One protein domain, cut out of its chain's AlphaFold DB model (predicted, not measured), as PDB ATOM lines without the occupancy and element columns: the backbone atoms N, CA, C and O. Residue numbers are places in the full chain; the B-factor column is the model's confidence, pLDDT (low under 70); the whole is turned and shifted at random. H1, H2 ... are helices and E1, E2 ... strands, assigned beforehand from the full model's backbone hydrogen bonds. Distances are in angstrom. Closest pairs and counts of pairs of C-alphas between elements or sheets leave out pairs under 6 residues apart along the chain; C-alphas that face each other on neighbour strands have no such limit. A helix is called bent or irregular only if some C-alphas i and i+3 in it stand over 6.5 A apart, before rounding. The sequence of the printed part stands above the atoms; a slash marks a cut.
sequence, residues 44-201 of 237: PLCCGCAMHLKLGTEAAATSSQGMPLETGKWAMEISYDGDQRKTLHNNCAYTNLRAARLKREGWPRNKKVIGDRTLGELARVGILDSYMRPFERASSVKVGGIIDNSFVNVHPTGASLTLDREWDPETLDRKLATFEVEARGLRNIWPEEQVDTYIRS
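What this domain is: This is residues 44 to 201 of the 237 residues of an uncharacterized protein of Cryptococcus depauperatus CBS 7841 (UniProt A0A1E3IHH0). A strongly twisted sheet of four strands, curled like part of a barrel, has two helices running along it: the short H2 over E1 and the long H5 over E4. Beyond H2, near one end of the long axis, H4, H3 and E3 make a looser end with H1 off to its side, while H6 follows H5 at the other end. The printed part has 158 residues, with six named helices and five named strands in the order H1 E1 E2 H2 E3 H3 H4 E4 E5 H5 H6; the sheet's order is E2 - E1 - E4 - E5, all antiparallel, and the class is mixed, helices and strands. It is compact, with a radius of gyration of the C-alphas of 16.2 A and spans of 48 by 32 by 30 A.

How they stand to each other: Near the beginning of the printed part, residues 46 to 47 pair antiparallel with residues 67 to 68. Between them lies H1, residues 58 to 62, which touches no helix and is not on the sheet. E1, residues 74 to 80, and E2, residues 86 to 89, form an antiparallel hairpin at 148 degrees, with N 76 and O 89 within hydrogen-bond range at 2.7 A. H2, residues 93 to 101, is on the sheet at a height of 10.2 A and runs along the strands, at 7 degrees to E1 on the local plane; its closest C-alpha pair with E1 is Met 76 and Ala 93, 6.6 A. E3, residues 112 to 114, pairs with no named strand, but residues 112 to 114 pair with residues 117 to 118; the closest C-alphas of H2 and E3, Thr 95 and Ile 114, are 5.4 A apart. H3, residues 119 to 124, is close to but not clearly touching H4, residues 128 to 136, with C-alphas 122 and 128 closest at 4.9 A. H4 touches H2 about perpendicular at 85 degrees, closest at the C-alphas of Ala 100 and Glu 136, 5.3 A, and it only grazes the sheet with residues 134 to 136. E4, residues 138 to 147, is the antiparallel neighbour of E1 at 149 degrees, with N 75 and O 144 at 2.9 A, and bends by 58 degrees at residue 143. E4 and E5, residues 150 to 153, form a hairpin, antiparallel at 115 degrees, with N 147 and O 150 at 2.8 A. H5, residues 169 to 188, is on the sheet over E4, at a height of 10.4 A, and runs along the strands, at 26 degrees to E4 on the local plane. H5 touches H2 with residues 169 to 176 alone, opposite ways at a shallow tilt of 19 degrees, closest at the C-alphas of Arg 98 and Pro 169, 5.4 A. H6, residues 192 to 201, meets H5 only through their link and only grazes the sheet with residues 195 to 200. Every O i to N i+4 pair is within hydrogen-bond range in H1, H2, H3 and H6; in H4 3 of 5 are, and in H5 13 of 16.

Where its parts are: H1 begins at C-alpha 58, (-32.021, -25.483, -28.321). E1 is 20.0 A long from first to last C-alpha, E2 9.9 A, H2 12.8 A, H4 12.5 A, E4 23.9 A and E5 10.0 A; H1, E3 and H3 are shorter. H4 and H5 are irregular, but only just: C-alphas 131 and 134 are 6.7 A apart, and so are C-alphas 183 and 186. H5 spans 28.4 A from C-alpha 169 at (-14.892, -40.048, -12.205), with a kink of 37 degrees near residue 182. H6, 14.2 A long, ends at C-alpha 201, (-44.834, -41.446, 10.343).

The domain as a whole: The two C-alphas farthest apart, those of Gly 106 and Ser 201, are 51.2 A apart. The printed part, residues 44 to 201, has no cut. The links H1 to E1 and E5 to H5 are long. The mean pLDDT of the printed part is 75.5; 27 residues are under 70, among them residues 184 to 201, and the mean of H6 is 38.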
ATOM      1  N   PRO A  44     -45.288 -30.920  -9.716       67.12
ATOM      2  CA  PRO A  44     -44.397 -29.751  -9.751       67.12
ATOM      3  C   PRO A  44     -42.910 -30.121  -9.832       67.12
ATOM      4  O   PRO A  44     -42.073 -29.294 -10.191       67.12
ATOM      5  N   LEU A  45     -42.564 -31.367  -9.503       81.75
ATOM      6  CA  LEU A  45     -41.188 -31.854  -9.524       81.75
ATOM      7  C   LEU A  45     -40.917 -32.658 -10.788       81.75
ATOM      8  O   LEU A  45     -41.583 -33.659 -11.050       81.75
ATOM      9  N   CYS A  46     -39.894 -32.244 -11.530       83.25
ATOM     10  CA  CYS A  46     -39.469 -32.895 -12.760       83.25
ATOM     11  C   CYS A  46     -37.958 -33.148 -12.762       83.25
ATOM     12  O   CYS A  46     -37.159 -32.339 -12.289       83.25
ATOM     13  N   CYS A  47     -37.563 -34.268 -13.358       81.62
ATOM     14  CA  CYS A  47     -36.187 -34.584 -13.684       81.62
ATOM     15  C   CYS A  47     -35.803 -33.896 -14.998       81.62
ATOM     16  O   CYS A  47     -36.141 -34.368 -16.087       81.62
ATOM     17  N   GLY A  48     -35.062 -32.795 -14.892       76.50
ATOM     18  CA  GLY A  48     -34.612 -31.988 -16.031       76.50
ATOM     19  C   GLY A  48     -33.364 -32.519 -16.742       76.50
ATOM     20  O   GLY A  48     -32.612 -31.735 -17.315       76.50
ATOM     21  N   CYS A  49     -33.068 -33.821 -16.662       77.94
ATOM     22  CA  CYS A  49     -31.862 -34.354 -17.289       77.94
ATOM     23  C   CYS A  49     -31.996 -34.464 -18.812       77.94
ATOM     24  O   CYS A  49     -33.093 -34.649 -19.334       77.94
ATOM     25  N   ALA A  50     -30.874 -34.413 -19.535       75.44
ATOM     26  CA  ALA A  50     -30.881 -34.320 -20.996       75.44
ATOM     27  C   ALA A  50     -31.600 -35.484 -21.706       75.44
ATOM     28  O   ALA A  50     -32.137 -35.293 -22.795       75.44
ATOM     29  N   MET A  51     -31.665 -36.675 -21.094       77.94
ATOM     30  CA  MET A  51     -32.443 -37.797 -21.643       77.94
ATOM     31  C   MET A  51     -33.957 -37.534 -21.654       77.94
ATOM     32  O   MET A  51     -34.654 -38.076 -22.510       77.94
ATOM     33  N   HIS A  52     -34.453 -36.660 -20.775       81.12
ATOM     34  CA  HIS A  52     -35.864 -36.281 -20.669       81.12
ATOM     35  C   HIS A  52     -36.190 -34.940 -21.342       81.12
ATOM     36  O   HIS A  52     -37.327 -34.476 -21.270       81.12
ATOM     37  N   LEU A  53     -35.215 -34.308 -22.002       80.56
ATOM     38  CA  LEU A  53     -35.440 -33.080 -22.759       80.56
ATOM     39  C   LEU A  53     -35.831 -33.383 -24.210       80.56
ATOM     40  O   LEU A  53     -35.378 -34.358 -24.819       80.56
ATOM     41  N   LYS A  54     -36.640 -32.504 -24.802       80.62
ATOM     42  CA  LYS A  54     -36.983 -32.544 -26.231       80.62
ATOM     43  C   LYS A  54     -35.816 -32.016 -27.079       80.62
ATOM     44  O   LYS A  54     -35.741 -30.832 -27.388       80.62
ATOM     45  N   LEU A  55     -34.907 -32.902 -27.493       77.19
ATOM     46  CA  LEU A  55     -33.666 -32.563 -28.217       77.19
ATOM     47  C   LEU A  55     -33.840 -32.298 -29.731       77.19
ATOM     48  O   LEU A  55     -33.090 -32.827 -30.555       77.19
ATOM     49  N   GLY A  56     -34.837 -31.492 -30.111       77.00
ATOM     50  CA  GLY A  56     -35.059 -31.078 -31.507       77.00
ATOM     51  C   GLY A  56     -34.301 -29.801 -31.881       77.00
ATOM     52  O   GLY A  56     -33.635 -29.741 -32.911       77.00
ATOM     53  N   THR A  57     -34.383 -28.798 -31.010       81.88
ATOM     54  CA  THR A  57     -33.708 -27.498 -31.107       81.88
ATOM     55  C   THR A  57     -33.293 -27.053 -29.709       81.88
ATOM     56  O   THR A  57     -33.797 -27.586 -28.719       81.88
ATOM     57  N   GLU A  58     -32.397 -26.072 -29.611       80.44
ATOM     58  CA  GLU A  58     -32.021 -25.483 -28.321       80.44
ATOM     59  C   GLU A  58     -33.255 -24.955 -27.575       80.44
ATOM     60  O   GLU A  58     -33.475 -25.280 -26.413       80.44
ATOM     61  N   ALA A  59     -34.130 -24.226 -28.278       78.06
ATOM     62  CA  ALA A  59     -35.366 -23.690 -27.714       78.06
ATOM     63  C   ALA A  59     -36.309 -24.791 -27.194       78.06
ATOM     64  O   ALA A  59     -36.894 -24.643 -26.121       78.06
ATOM     65  N   ALA A  60     -36.437 -25.910 -27.915       76.44
ATOM     66  CA  ALA A  60     -37.254 -27.044 -27.479       76.44
ATOM     67  C   ALA A  60     -36.664 -27.748 -26.250       76.44
ATOM     68  O   ALA A  60     -37.410 -28.192 -25.380       76.44
ATOM     69  N   ALA A  61     -35.335 -27.831 -26.158       72.94
ATOM     70  CA  ALA A  61     -34.667 -28.409 -25.000       72.94
ATOM     71  C   ALA A  61     -34.808 -27.513 -23.760       72.94
ATOM     72  O   ALA A  61     -35.137 -28.015 -22.690       72.94
ATOM     73  N   THR A  62     -34.628 -26.199 -23.915       75.75
ATOM     74  CA  THR A  62     -34.723 -25.219 -22.820       75.75
ATOM     75  C   THR A  62     -36.153 -25.046 -22.302       75.75
ATOM     76  O   THR A  62     -36.346 -24.849 -21.108       75.75
ATOM     77  N   SER A  63     -37.163 -25.160 -23.172       76.38
ATOM     78  CA  SER A  63     -38.586 -25.105 -22.785       76.38
ATOM     79  C   SER A  63     -39.158 -26.451 -22.325       76.38
ATOM     80  O   SER A  63     -40.342 -26.549 -22.000       76.38
ATOM     81  N   SER A  64     -38.348 -27.513 -22.311       79.12
ATOM     82  CA  SER A  64     -38.806 -28.838 -21.911       79.12
ATOM     83  C   SER A  64     -38.968 -28.919 -20.398       79.12
ATOM     84  O   SER A  64     -38.013 -28.715 -19.653       79.12
ATOM     85  N   GLN A  65     -40.156 -29.322 -19.953       74.06
ATOM     86  CA  GLN A  65     -40.464 -29.535 -18.537       74.06
ATOM     87  C   GLN A  65     -39.667 -30.702 -17.916       74.06
ATOM     88  O   GLN A  65     -39.431 -30.725 -16.713       74.06
ATOM     89  N   GLY A  66     -39.187 -31.644 -18.738       82.88
ATOM     90  CA  GLY A  66     -38.481 -32.845 -18.286       82.88
ATOM     91  C   GLY A  66     -39.440 -34.007 -18.029       82.88
ATOM     92  O   GLY A  66     -40.568 -34.006 -18.518       82.88
ATOM     93  N   MET A  67     -38.981 -35.019 -17.290       83.62
ATOM     94  CA  MET A  67     -39.827 -36.148 -16.886       83.62
ATOM     95  C   MET A  67     -40.400 -35.871 -15.493       83.62
ATOM     96  O   MET A  67     -39.598 -35.649 -14.582       83.62
ATOM     97  N   PRO A  68     -41.726 -35.917 -15.292       83.06
ATOM     98  CA  PRO A  68     -42.317 -35.836 -13.962       83.06
ATOM     99  C   PRO A  68     -41.704 -36.875 -13.022       83.06
ATOM    100  O   PRO A  68     -41.458 -38.018 -13.410       83.06
ATOM    101  N   LEU A  69     -41.403 -36.470 -11.793       78.50
ATOM    102  CA  LEU A  69     -40.991 -37.399 -10.747       78.50
ATOM    103  C   LEU A  69     -42.237 -37.842  -9.995       78.50
ATOM    104  O   LEU A  69     -42.976 -36.988  -9.559       78.50
ATOM    105  N   GLU A  70     -42.482 -39.134  -9.831       73.94
ATOM    106  CA  GLU A  70     -43.697 -39.606  -9.154       73.94
ATOM    107  C   GLU A  70     -43.472 -39.755  -7.645       73.94
ATOM    108  O   GLU A  70     -42.389 -40.150  -7.199       73.94
ATOM    109  N   THR A  71     -44.521 -39.512  -6.858       71.69
ATOM    110  CA  THR A  71     -44.533 -39.842  -5.426       71.69
ATOM    111  C   THR A  71     -44.242 -41.337  -5.214       71.69
ATOM    112  O   THR A  71     -44.663 -42.188  -5.998       71.69
ATOM    113  N   GLY A  72     -43.453 -41.665  -4.190       65.69
ATOM    114  CA  GLY A  72     -42.966 -43.023  -3.919       65.69
ATOM    115  C   GLY A  72     -41.735 -43.432  -4.741       65.69
ATOM    116  O   GLY A  72     -41.177 -44.512  -4.526       65.69
ATOM    117  N   LYS A  73     -41.256 -42.588  -5.669       71.62
ATOM    118  CA  LYS A  73     -40.007 -42.836  -6.410       71.62
ATOM    119  C   LYS A  73     -38.805 -42.189  -5.740       71.62
ATOM    120  O   LYS A  73     -38.907 -41.180  -5.046       71.62
ATOM    121  N   TRP A  74     -37.642 -42.770  -6.020       77.75
ATOM    122  CA  TRP A  74     -36.356 -42.226  -5.608       77.75
ATOM    123  C   TRP A  74     -35.941 -41.057  -6.476       77.75
ATOM    124  O   TRP A  74     -36.130 -41.054  -7.694       77.75
ATOM    125  N   ALA A  75     -35.304 -40.100  -5.823       83.62
ATOM    126  CA  ALA A  75     -34.658 -38.981  -6.461       83.62
ATOM    127  C   ALA A  75     -33.362 -38.632  -5.724       83.62
ATOM    128  O   ALA A  75     -33.117 -39.012  -4.577       83.62
ATOM    129  N   MET A  76     -32.532 -37.868  -6.410       87.94
ATOM    130  CA  MET A  76     -31.364 -37.207  -5.875       87.94
ATOM    131  C   MET A  76     -31.546 -35.707  -6.034       87.94
ATOM    132  O   MET A  76     -31.843 -35.225  -7.129       87.94
ATOM    133  N   GLU A  77     -31.354 -34.982  -4.939       91.56
ATOM    134  CA  GLU A  77     -31.272 -33.525  -4.944       91.56
ATOM    135  C   GLU A  77     -29.803 -33.133  -5.071       91.56
ATOM    136  O   GLU A  77     -28.978 -33.532  -4.247       91.56
ATOM    137  N   ILE A  78     -29.480 -32.348  -6.096       91.12
ATOM    138  CA  ILE A  78     -28.146 -31.792  -6.311       91.12
ATOM    139  C   ILE A  78     -28.189 -30.310  -5.964       91.12
ATOM    140  O   ILE A  78     -29.048 -29.573  -6.454       91.12
ATOM    141  N   SER A  79     -27.244 -29.875  -5.136       90.69
ATOM    142  CA  SER A  79     -27.000 -28.456  -4.861       90.69
ATOM    143  C   SER A  79     -25.755 -27.977  -5.606       90.69
ATOM    144  O   SER A  79     -24.833 -28.759  -5.861       90.69
ATOM    145  N   TYR A  80     -25.724 -26.689  -5.940       90.06
ATOM    146  CA  TYR A  80     -24.648 -26.066  -6.708       90.06
ATOM    147  C   TYR A  80     -24.000 -24.932  -5.910       90.06
ATOM    148  O   TYR A  80     -24.684 -24.171  -5.231       90.06
ATOM    149  N   ASP A  81     -22.678 -24.795  -5.991       86.06
ATOM    150  CA  ASP A  81     -21.957 -23.737  -5.278       86.06
ATOM    151  C   ASP A  81     -22.391 -22.349  -5.738       86.06
ATOM    152  O   ASP A  81     -22.389 -22.078  -6.938       86.06
ATOM    153  N   GLY A  82     -22.652 -21.440  -4.795       70.81
ATOM    154  CA  GLY A  82     -22.943 -20.029  -5.079       70.81
ATOM    155  C   GLY A  82     -24.303 -19.778  -5.734       70.81
ATOM    156  O   GLY A  82     -24.491 -18.726  -6.341       70.81
ATOM    157  N   ASP A  83     -25.221 -20.739  -5.650       66.50
ATOM    158  CA  ASP A  83     -26.604 -20.613  -6.102       66.50
ATOM    159  C   ASP A  83     -27.537 -21.250  -5.053       66.50
ATOM    160  O   ASP A  83     -27.173 -22.229  -4.403       66.50
ATOM    161  N   GLN A  84     -28.736 -20.696  -4.870       69.31
ATOM    162  CA  GLN A  84     -29.798 -21.361  -4.100       69.31
ATOM    163  C   GLN A  84     -30.530 -22.423  -4.931       69.31
ATOM    164  O   GLN A  84     -31.346 -23.181  -4.401       69.31
ATOM    165  N   ARG A  85     -30.243 -22.491  -6.236       74.88
ATOM    166  CA  ARG A  85     -30.805 -23.484  -7.136       74.88
ATOM    167  C   ARG A  85     -30.435 -24.895  -6.699       74.88
ATOM    168  O   ARG A  85     -29.279 -25.227  -6.440       74.88
ATOM    169  N   LYS A  86     -31.448 -25.746  -6.748       85.25
ATOM    170  CA  LYS A  86     -31.342 -27.190  -6.614       85.25
ATOM    171  C   LYS A  86     -32.005 -27.840  -7.809       85.25
ATOM    172  O   LYS A  86     -32.923 -27.274  -8.405       85.25
ATOM    173  N   THR A  87     -31.537 -29.020  -8.167       88.50
ATOM    174  CA  THR A  87     -32.173 -29.835  -9.200       88.50
ATOM    175  C   THR A  87     -32.480 -31.202  -8.640       88.50
ATOM    176  O   THR A  87     -31.716 -31.764  -7.855       88.50
ATOM    177  N   LEU A  88     -33.623 -31.732  -9.059       88.00
ATOM    178  CA  LEU A  88     -33.996 -33.098  -8.773       88.00
ATOM    179  C   LEU A  88     -33.697 -33.951  -9.988       88.00
ATOM    180  O   LEU A  88     -34.005 -33.607 -11.130       88.00
ATOM    181  N   HIS A  89     -33.084 -35.082  -9.711       83.38
ATOM    182  CA  HIS A  89     -32.728 -36.064 -10.701       83.38
ATOM    183  C   HIS A  89     -33.234 -37.412 -10.228       83.38
ATOM    184  O   HIS A  89     -33.062 -37.769  -9.071       83.38
ATOM    185  N   ASN A  90     -33.811 -38.203 -11.124       76.75
ATOM    186  CA  ASN A  90     -33.929 -39.636 -10.867       76.75
ATOM    187  C   ASN A  90     -32.507 -40.263 -10.933       76.75
ATOM    188  O   ASN A  90     -31.495 -39.558 -10.863       76.75
ATOM    189  N   ASN A  91     -32.383 -41.563 -11.180       69.06
ATOM    190  CA  ASN A  91     -31.113 -42.299 -11.276       69.06
ATOM    191  C   ASN A  91     -30.069 -41.714 -12.268       69.06
ATOM    192  O   ASN A  91     -28.915 -42.128 -12.280       69.06
ATOM    193  N   CYS A  92     -30.438 -40.733 -13.098       73.00
ATOM    194  CA  CYS A  92     -29.547 -40.017 -14.014       73.00
ATOM    195  C   CYS A  92     -28.538 -39.054 -13.347       73.00
ATOM    196  O   CYS A  92     -27.634 -38.572 -14.033       73.00
ATOM    197  N   ALA A  93     -28.674 -38.752 -12.046       77.50
ATOM    198  CA  ALA A  93     -27.772 -37.849 -11.318       77.50
ATOM    199  C   ALA A  93     -26.298 -38.264 -11.453       77.50
ATOM    200  O   ALA A  93     -25.453 -37.438 -11.801       77.50
ATOM    201  N   TYR A  94     -26.019 -39.562 -11.276       76.94
ATOM    202  CA  TYR A  94     -24.694 -40.164 -11.447       76.94
ATOM    203  C   TYR A  94     -24.084 -39.811 -12.790       76.94
ATOM    204  O   TYR A  94     -22.965 -39.314 -12.866       76.94
ATOM    205  N   THR A  95     -24.836 -40.048 -13.865       74.19
ATOM    206  CA  THR A  95     -24.314 -39.872 -15.214       74.19
ATOM    207  C   THR A  95     -24.001 -38.404 -15.492       74.19
ATOM    208  O   THR A  95     -22.973 -38.114 -16.097       74.19
ATOM    209  N   ASN A  96     -24.824 -37.476 -14.990       78.56
ATOM    210  CA  ASN A  96     -24.591 -36.037 -15.139       78.56
ATOM    211  C   ASN A  96     -23.344 -35.565 -14.382       78.56
ATOM    212  O   ASN A  96     -22.486 -34.895 -14.958       78.56
ATOM    213  N   LEU A  97     -23.225 -35.944 -13.105       83.81
ATOM    214  CA  LEU A  97     -22.084 -35.577 -12.265       83.81
ATOM    215  C   LEU A  97     -20.786 -36.176 -12.817       83.81
ATOM    216  O   LEU A  97     -19.791 -35.470 -12.974       83.81
ATOM    217  N   ARG A  98     -20.816 -37.452 -13.211       81.44
ATOM    218  CA  ARG A  98     -19.681 -38.138 -13.834       81.44
ATOM    219  C   ARG A  98     -19.262 -37.481 -15.142       81.44
ATOM    220  O   ARG A  98     -18.072 -37.257 -15.363       81.44
ATOM    221  N   ALA A  99     -20.218 -37.165 -16.015       77.19
ATOM    222  CA  ALA A  99     -19.934 -36.506 -17.284       77.19
ATOM    223  C   ALA A  99     -19.258 -35.140 -17.079       77.19
ATOM    224  O   ALA A  99     -18.397 -34.772 -17.875       77.19
ATOM    225  N   ALA A 100     -19.582 -34.426 -15.996       81.19
ATOM    226  CA  ALA A 100     -18.977 -33.134 -15.676       81.19
ATOM    227  C   ALA A 100     -17.529 -33.242 -15.173       81.19
ATOM    228  O   ALA A 100     -16.781 -32.273 -15.257       81.19
ATOM    229  N   ARG A 101     -17.110 -34.412 -14.671       81.00
ATOM    230  CA  ARG A 101     -15.728 -34.670 -14.219       81.00
ATOM    231  C   ARG A 101     -14.812 -35.208 -15.312       81.00
ATOM    232  O   ARG A 101     -13.615 -35.378 -15.098       81.00
ATOM    233  N   LEU A 102     -15.347 -35.502 -16.490       74.88
ATOM    234  CA  LEU A 102     -14.562 -36.075 -17.566       74.88
ATOM    235  C   LEU A 102     -13.958 -34.993 -18.472       74.88
ATOM    236  O   LEU A 102     -14.634 -34.059 -18.899       74.88
ATOM    237  N   LYS A 103     -12.685 -35.173 -18.850       70.75
ATOM    238  CA  LYS A 103     -12.053 -34.374 -19.909       70.75
ATOM    239  C   LYS A 103     -12.765 -34.666 -21.232       70.75
ATOM    240  O   LYS A 103     -12.730 -35.799 -21.707       70.75
ATOM    241  N   ARG A 104     -13.430 -33.653 -21.794       68.56
ATOM    242  CA  ARG A 104     -14.285 -33.773 -22.993       68.56
ATOM    243  C   ARG A 104     -13.493 -33.866 -24.300       68.56
ATOM    244  O   ARG A 104     -14.039 -34.256 -25.330       68.56
ATOM    245  N   GLU A 105     -12.216 -33.497 -24.262       68.75
ATOM    246  CA  GLU A 105     -11.324 -33.546 -25.414       68.75
ATOM    247  C   GLU A 105     -11.161 -34.991 -25.916       68.75
ATOM    248  O   GLU A 105     -10.955 -35.923 -25.137       68.75
ATOM    249  N   GLY A 106     -11.315 -35.192 -27.227       65.44
ATOM    250  CA  GLY A 106     -11.156 -36.502 -27.868       65.44
ATOM    251  C   GLY A 106     -12.325 -37.481 -27.693       65.44
ATOM    252  O   GLY A 106     -12.209 -38.641 -28.086       65.44
ATOM    253  N   TRP A 107     -13.460 -37.063 -27.128       72.56
ATOM    254  CA  TRP A 107     -14.620 -37.946 -27.003       72.56
ATOM    255  C   TRP A 107     -15.295 -38.219 -28.352       72.56
ATOM    256  O   TRP A 107     -15.594 -37.276 -29.090       72.56
ATOM    257  N   PRO A 108     -15.608 -39.488 -28.679       75.00
ATOM    258  CA  PRO A 108     -16.286 -39.784 -29.926       75.00
ATOM    259  C   PRO A 108     -17.735 -39.284 -29.860       75.00
ATOM    260  O   PRO A 108     -18.411 -39.415 -28.840       75.00
ATOM    261  N   ARG A 109     -18.232 -38.708 -30.964       80.94
ATOM    262  CA  ARG A 109     -19.565 -38.071 -31.024       80.94
ATOM    263  C   ARG A 109     -20.713 -39.017 -30.654       80.94
ATOM    264  O   ARG A 109     -21.719 -38.559 -30.133       80.94
ATOM    265  N   ASN A 110     -20.570 -40.315 -30.903       82.31
ATOM    266  CA  ASN A 110     -21.567 -41.339 -30.580       82.31
ATOM    267  C   ASN A 110     -21.468 -41.869 -29.137       82.31
ATOM    268  O   ASN A 110     -22.243 -42.747 -28.757       82.31
ATOM    269  N   LYS A 111     -20.526 -41.374 -28.325       76.94
ATOM    270  CA  LYS A 111     -20.423 -41.757 -26.916       76.94
ATOM    271  C   LYS A 111     -21.671 -41.299 -26.179       76.94
ATOM    272  O   LYS A 111     -21.986 -40.111 -26.209       76.94
ATOM    273  N   LYS A 112     -22.343 -42.228 -25.499       77.81
ATOM    274  CA  LYS A 112     -23.421 -41.928 -24.551       77.81
ATOM    275  C   LYS A 112     -22.829 -41.265 -23.314       77.81
ATOM    276  O   LYS A 112     -21.862 -41.776 -22.748       77.81
ATOM    277  N   VAL A 113     -23.373 -40.112 -22.946       70.31
ATOM    278  CA  VAL A 113     -22.826 -39.257 -21.884       70.31
ATOM    279  C   VAL A 113     -23.842 -38.932 -20.802       70.31
ATOM    280  O   VAL A 113     -23.437 -38.754 -19.664       70.31
ATOM    281  N   ILE A 114     -25.139 -38.889 -21.123       73.88
ATOM    282  CA  ILE A 114     -26.226 -38.648 -20.163       73.88
ATOM    283  C   ILE A 114     -27.361 -39.612 -20.498       73.88
ATOM    284  O   ILE A 114     -28.064 -39.424 -21.491       73.88
ATOM    285  N   GLY A 115     -27.515 -40.667 -19.696       71.19
ATOM    286  CA  GLY A 115     -28.417 -41.769 -20.020       71.19
ATOM    287  C   GLY A 115     -28.078 -42.380 -21.383       71.19
ATOM    288  O   GLY A 115     -26.968 -42.865 -21.611       71.19
ATOM    289  N   ASP A 116     -29.036 -42.337 -22.300       71.75
ATOM    290  CA  ASP A 116     -28.903 -42.806 -23.677       71.75
ATOM    291  C   ASP A 116     -28.452 -41.725 -24.673       71.75
ATOM    292  O   ASP A 116     -28.113 -42.070 -25.809       71.75
ATOM    293  N   ARG A 117     -28.382 -40.452 -24.256       78.75
ATOM    294  CA  ARG A 117     -27.998 -39.326 -25.118       78.75
ATOM    295  C   ARG A 117     -26.503 -39.272 -25.356       78.75
ATOM    296  O   ARG A 117     -25.689 -39.383 -24.433       78.75
ATOM    297  N   THR A 118     -26.152 -39.050 -26.612       82.69
ATOM    298  CA  THR A 118     -24.778 -38.949 -27.081       82.69
ATOM    299  C   THR A 118     -24.253 -37.518 -27.042       82.69
ATOM    300  O   THR A 118     -25.010 -36.550 -27.123       82.69
ATOM    301  N   LEU A 119     -22.928 -37.370 -26.974       79.06
ATOM    302  CA  LEU A 119     -22.282 -36.055 -27.036       79.06
ATOM    303  C   LEU A 119     -22.631 -35.302 -28.331       79.06
ATOM    304  O   LEU A 119     -22.863 -34.096 -28.305       79.06
ATOM    305  N   GLY A 120     -22.703 -36.015 -29.457       82.56
ATOM    306  CA  GLY A 120     -23.048 -35.451 -30.758       82.56
ATOM    307  C   GLY A 120     -24.473 -34.909 -30.820       82.56
ATOM    308  O   GLY A 120     -24.683 -33.857 -31.416       82.56
ATOM    309  N   GLU A 121     -25.441 -35.574 -30.180       85.56
ATOM    310  CA  GLU A 121     -26.821 -35.078 -30.101       85.56
ATOM    311  C   GLU A 121     -26.903 -33.763 -29.325       85.56
ATOM    312  O   GLU A 121     -27.508 -32.806 -29.807       85.56
ATOM    313  N   LEU A 122     -26.250 -33.691 -28.165       83.88
ATOM    314  CA  LEU A 122     -26.262 -32.501 -27.309       83.88
ATOM    315  C   LEU A 122     -25.511 -31.328 -27.945       83.88
ATOM    316  O   LEU A 122     -25.976 -30.192 -27.884       83.88
ATOM    317  N   ALA A 123     -24.373 -31.607 -28.590       86.12
ATOM    318  CA  ALA A 123     -23.597 -30.603 -29.310       86.12
ATOM    319  C   ALA A 123     -24.356 -30.069 -30.533       86.12
ATOM    320  O   ALA A 123     -24.385 -28.863 -30.753       86.12
ATOM    321  N   ARG A 124     -25.019 -30.944 -31.304       88.44
ATOM    322  CA  ARG A 124     -25.826 -30.550 -32.472       88.44
ATOM    323  C   ARG A 124     -26.980 -29.620 -32.091       88.44
ATOM    324  O   ARG A 124     -27.325 -28.741 -32.870       88.44
ATOM    325  N   VAL A 125     -27.580 -29.839 -30.924       85.94
ATOM    326  CA  VAL A 125     -28.706 -29.045 -30.409       85.94
ATOM    327  C   VAL A 125     -28.230 -27.779 -29.677       85.94
ATOM    328  O   VAL A 125     -29.051 -26.939 -29.342       85.94
ATOM    329  N   GLY A 126     -26.921 -27.611 -29.457       84.81
ATOM    330  CA  GLY A 126     -26.346 -26.413 -28.834       84.81
ATOM    331  C   GLY A 126     -26.420 -26.377 -27.303       84.81
ATOM    332  O   GLY A 126     -26.033 -25.384 -26.704       84.81
ATOM    333  N   ILE A 127     -26.858 -27.456 -26.644       82.00
ATOM    334  CA  ILE A 127     -27.100 -27.456 -25.188       82.00
ATOM    335  C   ILE A 127     -25.985 -28.091 -24.358       82.00
ATOM    336  O   ILE A 127     -26.066 -28.101 -23.136       82.00
ATOM    337  N   LEU A 128     -24.960 -28.672 -24.991       83.06
ATOM    338  CA  LEU A 128     -23.938 -29.445 -24.275       83.06
ATOM    339  C   LEU A 128     -23.278 -28.628 -23.154       83.06
ATOM    340  O   LEU A 128     -23.222 -29.083 -22.016       83.06
ATOM    341  N   ASP A 129     -22.805 -27.418 -23.450       82.38
ATOM    342  CA  ASP A 129     -22.092 -26.609 -22.460       82.38
ATOM    343  C   ASP A 129     -23.020 -25.999 -21.411       82.38
ATOM    344  O   ASP A 129     -22.695 -26.029 -20.224       82.38
ATOM    345  N   SER A 130     -24.175 -25.478 -21.830       81.56
ATOM    346  CA  SER A 130     -25.160 -24.881 -20.921       81.56
ATOM    347  C   SER A 130     -25.753 -25.915 -19.964       81.56
ATOM    348  O   SER A 130     -25.975 -25.603 -18.795       81.56
ATOM    349  N   TYR A 131     -25.930 -27.157 -20.421       81.62
ATOM    350  CA  TYR A 131     -26.384 -28.265 -19.590       81.62
ATOM    351  C   TYR A 131     -25.295 -28.770 -18.634       81.62
ATOM    352  O   TYR A 131     -25.581 -29.036 -17.470       81.62
ATOM    353  N   MET A 132     -24.049 -28.915 -19.098       80.19
ATOM    354  CA  MET A 132     -22.979 -29.541 -18.307       80.19
ATOM    355  C   MET A 132     -22.338 -28.605 -17.277       80.19
ATOM    356  O   MET A 132     -21.965 -29.054 -16.193       80.19
ATOM    357  N   ARG A 133     -22.216 -27.308 -17.587       84.56
ATOM    358  CA  ARG A 133     -21.520 -26.321 -16.740       84.56
ATOM    359  C   ARG A 133     -22.067 -26.225 -15.305       84.56
ATOM    360  O   ARG A 133     -21.258 -26.121 -14.387       84.56
ATOM    361  N   PRO A 134     -23.388 -26.292 -15.045       85.12
ATOM    362  CA  PRO A 134     -23.896 -26.357 -13.677       85.12
ATOM    363  C   PRO A 134     -23.328 -27.544 -12.892       85.12
ATOM    364  O   PRO A 134     -22.876 -27.361 -11.768       85.12
ATOM    365  N   PHE A 135     -23.260 -28.741 -13.484       86.44
ATOM    366  CA  PHE A 135     -22.755 -29.941 -12.803       86.44
ATOM    367  C   PHE A 135     -21.266 -29.861 -12.451       86.44
ATOM    368  O   PHE A 135     -20.832 -30.507 -11.500       86.44
ATOM    369  N   GLU A 136     -20.487 -29.016 -13.129       86.81
ATOM    370  CA  GLU A 136     -19.104 -28.731 -12.729       86.81
ATOM    371  C   GLU A 136     -19.044 -28.050 -11.354       86.81
ATOM    372  O   GLU A 136     -18.134 -28.328 -10.570       86.81
ATOM    373  N   ARG A 137     -20.061 -27.238 -11.033       89.50
ATOM    374  CA  ARG A 137     -20.248 -26.530  -9.757       89.50
ATOM    375  C   ARG A 137     -21.099 -27.304  -8.746       89.50
ATOM    376  O   ARG A 137     -21.448 -26.736  -7.714       89.50
ATOM    377  N   ALA A 138     -21.484 -28.548  -9.035       90.38
ATOM    378  CA  ALA A 138     -22.236 -29.358  -8.084       90.38
ATOM    379  C   ALA A 138     -21.407 -29.570  -6.810       90.38
ATOM    380  O   ALA A 138     -20.241 -29.964  -6.893       90.38
ATOM    381  N   SER A 139     -22.023 -29.303  -5.659       92.56
ATOM    382  CA  SER A 139     -21.345 -29.200  -4.364       92.56
ATOM    383  C   SER A 139     -21.826 -30.213  -3.342       92.56
ATOM    384  O   SER A 139     -21.055 -30.646  -2.487       92.56
ATOM    385  N   SER A 140     -23.087 -30.636  -3.427       93.75
ATOM    386  CA  SER A 140     -23.591 -31.713  -2.584       93.75
ATOM    387  C   SER A 140     -24.731 -32.483  -3.230       93.75
ATOM    388  O   SER A 140     -25.424 -31.979  -4.119       93.75
ATOM    389  N   VAL A 141     -24.909 -33.717  -2.760       91.75
ATOM    390  CA  VAL A 141     -25.997 -34.611  -3.155       91.75
ATOM    391  C   VAL A 141     -26.727 -35.109  -1.918       91.75
ATOM    392  O   VAL A 141     -26.107 -35.536  -0.942       91.75
ATOM    393  N   LYS A 142     -28.056 -35.101  -1.978       90.06
ATOM    394  CA  LYS A 142     -28.919 -35.848  -1.059       90.06
ATOM    395  C   LYS A 142     -29.627 -36.952  -1.820       90.06
ATOM    396  O   LYS A 142     -29.944 -36.787  -2.996       90.06
ATOM    397  N   VAL A 143     -29.909 -38.049  -1.131       84.94
ATOM    398  CA  VAL A 143     -30.668 -39.177  -1.672       84.94
ATOM    399  C   VAL A 143     -31.995 -39.233  -0.933       84.94
ATOM    400  O   VAL A 143     -32.028 -39.169   0.294       84.94
ATOM    401  N   GLY A 144     -33.093 -39.297  -1.674       80.75
ATOM    402  CA  GLY A 144     -34.420 -39.115  -1.109       80.75
ATOM    403  C   GLY A 144     -35.527 -39.764  -1.917       80.75
ATOM    404  O   GLY A 144     -35.290 -40.375  -2.960       80.75
ATOM    405  N   GLY A 145     -36.742 -39.603  -1.412       79.31
ATOM    406  CA  GLY A 145     -37.976 -39.955  -2.100       79.31
ATOM    407  C   GLY A 145     -38.791 -38.712  -2.435       79.31
ATOM    408  O   GLY A 145     -38.600 -37.653  -1.832       79.31
ATOM    409  N   ILE A 146     -39.705 -38.847  -3.387       75.69
ATOM    410  CA  ILE A 146     -40.761 -37.861  -3.609       75.69
ATOM    411  C   ILE A 146     -41.982 -38.251  -2.779       75.69
ATOM    412  O   ILE A 146     -42.446 -39.386  -2.867       75.69
ATOM    413  N   ILE A 147     -42.477 -37.325  -1.964       70.81
ATOM    414  CA  ILE A 147     -43.608 -37.498  -1.047       70.81
ATOM    415  C   ILE A 147     -44.467 -36.253  -1.162       70.81
ATOM    416  O   ILE A 147     -43.941 -35.155  -0.993       70.81
ATOM    417  N   ASP A 148     -45.754 -36.415  -1.465       73.75
ATOM    418  CA  ASP A 148     -46.714 -35.312  -1.582       73.75
ATOM    419  C   ASP A 148     -46.142 -34.136  -2.389       73.75
ATOM    420  O   ASP A 148     -46.097 -32.986  -1.945       73.75
ATOM    421  N   ASN A 149     -45.627 -34.452  -3.582       71.19
ATOM    422  CA  ASN A 149     -45.024 -33.490  -4.507       71.19
ATOM    423  C   ASN A 149     -43.785 -32.743  -3.965       71.19
ATOM    424  O   ASN A 149     -43.412 -31.698  -4.502       71.19
ATOM    425  N   SER A 150     -43.123 -33.275  -2.937       77.69
ATOM    426  CA  SER A 150     -41.935 -32.699  -2.298       77.69
ATOM    427  C   SER A 150     -40.787 -33.709  -2.231       77.69
ATOM    428  O   SER A 150     -41.005 -34.909  -2.098       77.69
ATOM    429  N   PHE A 151     -39.542 -33.238  -2.315       80.88
ATOM    430  CA  PHE A 151     -38.373 -34.087  -2.074       80.88
ATOM    431  C   PHE A 151     -38.108 -34.212  -0.573       80.88
ATOM    432  O   PHE A 151     -37.971 -33.204   0.122       80.88
ATOM    433  N   VAL A 152     -37.953 -35.443  -0.091       80.38
ATOM    434  CA  VAL A 152     -37.603 -35.737   1.301       80.38
ATOM    435  C   VAL A 152     -36.316 -36.547   1.338       80.38
ATOM    436  O   VAL A 152     -36.224 -37.616   0.738       80.38
ATOM    437  N   ASN A 153     -35.310 -36.032   2.049       81.25
ATOM    438  CA  ASN A 153     -34.058 -36.749   2.287       81.25
ATOM    439  C   ASN A 153     -34.329 -37.964   3.181       81.25
ATOM    440  O   ASN A 153     -34.906 -37.819   4.254       81.25
ATOM    441  N   VAL A 154     -33.877 -39.138   2.756       72.38
ATOM    442  CA  VAL A 154     -34.098 -40.402   3.479       72.38
ATOM    443  C   VAL A 154     -32.801 -41.018   3.996       72.38
ATOM    444  O   VAL A 154     -32.802 -42.141   4.494       72.38
ATOM    445  N   HIS A 155     -31.682 -40.295   3.896       75.56
ATOM    446  CA  HIS A 155     -30.446 -40.720   4.539       75.56
ATOM    447  C   HIS A 155     -30.653 -40.828   6.069       75.56
ATOM    448  O   HIS A 155     -31.173 -39.875   6.653       75.56
ATOM    449  N   PRO A 156     -30.210 -41.914   6.744       65.19
ATOM    450  CA  PRO A 156     -30.451 -42.170   8.176       65.19
ATOM    451  C   PRO A 156     -30.174 -40.988   9.113       65.19
ATOM    452  O   PRO A 156     -30.863 -40.770  10.100       65.19
ATOM    453  N   THR A 157     -29.117 -40.242   8.808       72.69
ATOM    454  CA  THR A 157     -28.622 -39.110   9.602       72.69
ATOM    455  C   THR A 157     -29.060 -37.750   9.056       72.69
ATOM    456  O   THR A 157     -28.575 -36.721   9.519       72.69
ATOM    457  N   GLY A 158     -29.890 -37.719   8.008       75.06
ATOM    458  CA  GLY A 158     -30.224 -36.496   7.274       75.06
ATOM    459  C   GLY A 158     -29.046 -35.879   6.504       75.06
ATOM    460  O   GLY A 158     -29.154 -34.750   6.022       75.06
ATOM    461  N   ALA A 159     -27.928 -36.600   6.377       79.81
ATOM    462  CA  ALA A 159     -26.712 -36.101   5.749       79.81
ATOM    463  C   ALA A 159     -26.871 -35.819   4.246       79.81
ATOM    464  O   ALA A 159     -27.762 -36.334   3.563       79.81
ATOM    465  N   SER A 160     -25.946 -35.009   3.739       90.62
ATOM    466  CA  SER A 160     -25.654 -34.829   2.318       90.62
ATOM    467  C   SER A 160     -24.213 -35.242   2.045       90.62
ATOM    468  O   SER A 160     -23.326 -34.943   2.846       90.62
ATOM    469  N   LEU A 161     -23.960 -35.853   0.893       90.56
ATOM    470  CA  LEU A 161     -22.605 -36.087   0.414       90.56
ATOM    471  C   LEU A 161     -22.049 -34.786  -0.156       90.56
ATOM    472  O   LEU A 161     -22.548 -34.307  -1.172       90.56
ATOM    473  N   THR A 162     -21.005 -34.242   0.461       94.69
ATOM    474  CA  THR A 162     -20.225 -33.148  -0.128       94.69
ATOM    475  C   THR A 162     -19.414 -33.681  -1.303       94.69
ATOM    476  O   THR A 162     -18.693 -34.670  -1.168       94.69
ATOM    477  N   LEU A 163     -19.540 -33.031  -2.455       91.25
ATOM    478  CA  LEU A 163     -18.820 -33.382  -3.670       91.25
ATOM    479  C   LEU A 163     -17.482 -32.649  -3.709       91.25
ATOM    480  O   LEU A 163     -17.441 -31.420  -3.742       91.25
ATOM    481  N   ASP A 164     -16.395 -33.408  -3.772       89.81
ATOM    482  CA  ASP A 164     -15.079 -32.851  -4.058       89.81
ATOM    483  C   ASP A 164     -14.891 -32.716  -5.577       89.81
ATOM    484  O   ASP A 164     -15.252 -33.604  -6.361       89.81
ATOM    485  N   ARG A 165     -14.344 -31.579  -6.004       86.69
ATOM    486  CA  ARG A 165     -14.077 -31.296  -7.419       86.69
ATOM    487  C   ARG A 165     -12.833 -32.020  -7.924       86.69
ATOM    488  O   ARG A 165     -12.751 -32.268  -9.124       86.69
ATOM    489  N   GLU A 166     -11.927 -32.390  -7.022       89.38
ATOM    490  CA  GLU A 166     -10.698 -33.122  -7.340       89.38
ATOM    491  C   GLU A 166     -10.934 -34.632  -7.487       89.38
ATOM    492  O   GLU A 166     -10.041 -35.365  -7.913       89.38
ATOM    493  N   TRP A 167     -12.134 -35.126  -7.156       87.88
ATOM    494  CA  TRP A 167     -12.466 -36.525  -7.396       87.88
ATOM    495  C   TRP A 167     -12.492 -36.823  -8.889       87.88
ATOM    496  O   TRP A 167     -13.280 -36.264  -9.660       87.88
ATOM    497  N   ASP A 168     -11.664 -37.789  -9.274       87.06
ATOM    498  CA  ASP A 168     -11.778 -38.428 -10.569       87.06
ATOM    499  C   ASP A 168     -13.157 -39.127 -10.714       87.06
ATOM    500  O   ASP A 168     -13.839 -39.409  -9.718       87.06
ATOM    501  N   PRO A 169     -13.593 -39.428 -11.951       81.06
ATOM    502  CA  PRO A 169     -14.892 -40.048 -12.205       81.06
ATOM    503  C   PRO A 169     -15.135 -41.381 -11.478       81.06
ATOM    504  O   PRO A 169     -16.271 -41.661 -11.109       81.06
ATOM    505  N   GLU A 170     -14.106 -42.205 -11.276       80.06
ATOM    506  CA  GLU A 170     -14.237 -43.506 -10.608       80.06
ATOM    507  C   GLU A 170     -14.403 -43.328  -9.095       80.06
ATOM    508  O   GLU A 170     -15.255 -43.963  -8.466       80.06
ATOM    509  N   THR A 171     -13.631 -42.415  -8.509       82.56
ATOM    510  CA  THR A 171     -13.758 -42.022  -7.108       82.56
ATOM    511  C   THR A 171     -15.130 -41.413  -6.831       82.56
ATOM    512  O   THR A 171     -15.758 -41.791  -5.839       82.56
ATOM    513  N   LEU A 172     -15.625 -40.540  -7.712       83.06
ATOM    514  CA  LEU A 172     -16.975 -39.982  -7.630       83.06
ATOM    515  C   LEU A 172     -18.046 -41.083  -7.681       83.06
ATOM    516  O   LEU A 172     -18.897 -41.131  -6.791       83.06
ATOM    517  N   ASP A 173     -17.988 -41.974  -8.680       79.94
ATOM    518  CA  ASP A 173     -18.947 -43.074  -8.843       79.94
ATOM    519  C   ASP A 173     -18.977 -43.957  -7.583       79.94
ATOM    520  O   ASP A 173     -20.051 -44.249  -7.051       79.94
ATOM    521  N   ARG A 174     -17.804 -44.313  -7.039       80.00
ATOM    522  CA  ARG A 174     -17.686 -45.102  -5.803       80.00
ATOM    523  C   ARG A 174     -18.271 -44.371  -4.593       80.00
ATOM    524  O   ARG A 174     -19.017 -44.981  -3.834       80.00
ATOM    525  N   LYS A 175     -17.951 -43.088  -4.397       83.25
ATOM    526  CA  LYS A 175     -18.444 -42.291  -3.257       83.25
ATOM    527  C   LYS A 175     -19.959 -42.119  -3.298       83.25
ATOM    528  O   LYS A 175     -20.610 -42.317  -2.275       83.25
ATOM    529  N   LEU A 176     -20.512 -41.811  -4.470       79.69
ATOM    530  CA  LEU A 176     -21.956 -41.734  -4.656       79.69
ATOM    531  C   LEU A 176     -22.611 -43.096  -4.427       79.69
ATOM    532  O   LEU A 176     -23.614 -43.162  -3.730       79.69
ATOM    533  N   ALA A 177     -22.064 -44.185  -4.978       76.88
ATOM    534  CA  ALA A 177     -22.612 -45.529  -4.788       76.88
ATOM    535  C   ALA A 177     -22.614 -45.944  -3.311       76.88
ATOM    536  O   ALA A 177     -23.626 -46.437  -2.828       76.88
ATOM    537  N   THR A 178     -21.526 -45.700  -2.573       77.44
ATOM    538  CA  THR A 178     -21.484 -45.943  -1.123       77.44
ATOM    539  C   THR A 178     -22.535 -45.111  -0.394       77.44
ATOM    540  O   THR A 178     -23.306 -45.672   0.372       77.44
ATOM    541  N   PHE A 179     -22.627 -43.809  -0.679       80.62
ATOM    542  CA  PHE A 179     -23.597 -42.925  -0.029       80.62
ATOM    543  C   PHE A 179     -25.053 -43.312  -0.332       80.62
ATOM    544  O   PHE A 179     -25.915 -43.298   0.544       80.62
ATOM    545  N   GLU A 180     -25.340 -43.712  -1.570       77.88
ATOM    546  CA  GLU A 180     -26.647 -44.236  -1.952       77.88
ATOM    547  C   GLU A 180     -26.935 -45.577  -1.275       77.88
ATOM    548  O   GLU A 180     -28.048 -45.776  -0.802       77.88
ATOM    549  N   VAL A 181     -25.960 -46.486  -1.192       70.44
ATOM    550  CA  VAL A 181     -26.102 -47.751  -0.457       70.44
ATOM    551  C   VAL A 181     -26.262 -47.509   1.037       70.44
ATOM    552  O   VAL A 181     -26.967 -48.274   1.665       70.44
ATOM    553  N   GLU A 182     -25.687 -46.466   1.626       70.00
ATOM    554  CA  GLU A 182     -25.933 -46.095   3.025       70.00
ATOM    555  C   GLU A 182     -27.359 -45.557   3.205       70.00
ATOM    556  O   GLU A 182     -28.096 -46.032   4.073       70.00
ATOM    557  N   ALA A 183     -27.801 -44.656   2.319       73.12
ATOM    558  CA  ALA A 183     -29.177 -44.157   2.299       73.12
ATOM    559  C   ALA A 183     -30.205 -45.281   2.064       73.12
ATOM    560  O   ALA A 183     -31.282 -45.293   2.658       73.12
ATOM    561  N   ARG A 184     -29.864 -46.249   1.204       65.38
ATOM    562  CA  ARG A 184     -30.691 -47.414   0.858       65.38
ATOM    563  C   ARG A 184     -30.451 -48.611   1.769       65.38
ATOM    564  O   ARG A 184     -31.251 -49.529   1.743       65.38
ATOM    565  N   GLY A 185     -29.386 -48.649   2.554       51.81
ATOM    566  CA  GLY A 185     -28.943 -49.800   3.355       51.81
ATOM    567  C   GLY A 185     -29.818 -50.032   4.576       51.81
ATOM    568  O   GLY A 185     -29.827 -51.121   5.144       51.81
ATOM    569  N   LEU A 186     -30.660 -49.051   4.899       48.16
ATOM    570  CA  LEU A 186     -31.828 -49.215   5.757       48.16
ATOM    571  C   LEU A 186     -33.000 -49.958   5.083       48.16
ATOM    572  O   LEU A 186     -33.939 -50.354   5.762       48.16
ATOM    573  N   ARG A 187     -32.962 -50.236   3.773       41.56
ATOM    574  CA  ARG A 187     -33.970 -51.061   3.069       41.56
ATOM    575  C   ARG A 187     -33.843 -52.558   3.353       41.56
ATOM    576  O   ARG A 187     -34.764 -53.298   3.037       41.56
ATOM    577  N   ASN A 188     -32.765 -53.011   4.000       38.97
ATOM    578  CA  ASN A 188     -32.744 -54.342   4.621       38.97
ATOM    579  C   ASN A 188     -33.470 -54.371   5.978       38.97
ATOM    580  O   ASN A 188     -33.595 -55.437   6.576       38.97
ATOM    581  N   ILE A 189     -33.953 -53.220   6.460       41.19
ATOM    582  CA  ILE A 189     -34.764 -53.104   7.675       41.19
ATOM    583  C   ILE A 189     -36.233 -52.842   7.314       41.19
ATOM    584  O   ILE A 189     -37.098 -53.318   8.041       41.19
ATOM    585  N   TRP A 190     -36.536 -52.201   6.176       35.84
ATOM    586  CA  TRP A 190     -37.909 -51.861   5.774       35.84
ATOM    587  C   TRP A 190     -38.304 -52.423   4.397       35.84
ATOM    588  O   TRP A 190     -37.772 -51.967   3.381       35.84
ATOM    589  N   PRO A 191     -39.271 -53.364   4.335       41.38
ATOM    590  CA  PRO A 191     -40.019 -53.663   3.112       41.38
ATOM    591  C   PRO A 191     -40.619 -52.380   2.513       41.38
ATOM    592  O   PRO A 191     -40.845 -51.418   3.245       41.38
ATOM    593  N   GLU A 192     -40.919 -52.353   1.209       42.81
ATOM    594  CA  GLU A 192     -41.553 -51.194   0.541       42.81
ATOM    595  C   GLU A 192     -42.770 -50.646   1.312       42.81
ATOM    596  O   GLU A 192     -42.923 -49.435   1.441       42.81
ATOM    597  N   GLU A 193     -43.547 -51.524   1.949       43.81
ATOM    598  CA  GLU A 193     -44.697 -51.186   2.803       43.81
ATOM    599  C   GLU A 193     -44.327 -50.365   4.061       43.81
ATOM    600  O   GLU A 193     -45.111 -49.549   4.549       43.81
ATOM    601  N   GLN A 194     -43.116 -50.539   4.600       40.47
ATOM    602  CA  GLN A 194     -42.618 -49.799   5.765       40.47
ATOM    603  C   GLN A 194     -41.916 -48.496   5.392       40.47
ATOM    604  O   GLN A 194     -41.887 -47.587   6.215       40.47
ATOM    605  N   VAL A 195     -41.417 -48.361   4.161       41.84
ATOM    606  CA  VAL A 195     -41.002 -47.052   3.638       41.84
ATOM    607  C   VAL A 195     -42.230 -46.150   3.526       41.84
ATOM    608  O   VAL A 195     -42.197 -45.042   4.045       41.84
ATOM    609  N   ASP A 196     -43.345 -46.658   2.993       37.84
ATOM    610  CA  ASP A 196     -44.634 -45.948   2.987       37.84
ATOM    611  C   ASP A 196     -45.141 -45.626   4.401       37.84
ATOM    612  O   ASP A 196     -45.700 -44.556   4.641       37.84
ATOM    613  N   THR A 197     -44.907 -46.520   5.365       38.12
ATOM    614  CA  THR A 197     -45.264 -46.285   6.772       38.12
ATOM    615  C   THR A 197     -44.356 -45.239   7.427       38.12
ATOM    616  O   THR A 197     -44.863 -44.378   8.139       38.12
ATOM    617  N   TYR A 198     -43.044 -45.253   7.158       36.97
ATOM    618  CA  TYR A 198     -42.094 -44.261   7.666       36.97
ATOM    619  C   TYR A 198     -42.367 -42.874   7.093       36.97
ATOM    620  O   TYR A 198     -42.426 -41.899   7.834       36.97
ATOM    621  N   ILE A 199     -42.617 -42.805   5.786       34.78
ATOM    622  CA  ILE A 199     -43.052 -41.604   5.072       34.78
ATOM    623  C   ILE A 199     -44.299 -40.998   5.729       34.78
ATOM    624  O   ILE A 199     -44.354 -39.791   5.943       34.78
ATOM    625  N   ARG A 200     -45.264 -41.838   6.126       32.19
ATOM    626  CA  ARG A 200     -46.483 -41.424   6.842       32.19
ATOM    627  C   ARG A 200     -46.282 -41.176   8.342       32.19
ATOM    628  O   ARG A 200     -47.173 -40.618   8.975       32.19
ATOM    629  N   SER A 201     -45.155 -41.600   8.919       32.78
ATOM    630  CA  SER A 201     -44.834 -41.446  10.343       32.78
ATOM    631  C   SER A 201     -43.814 -40.348  10.634       32.78
ATOM    632  O   SER A 201     -43.502 -40.137  11.802       32.78
TER     633      SER A 201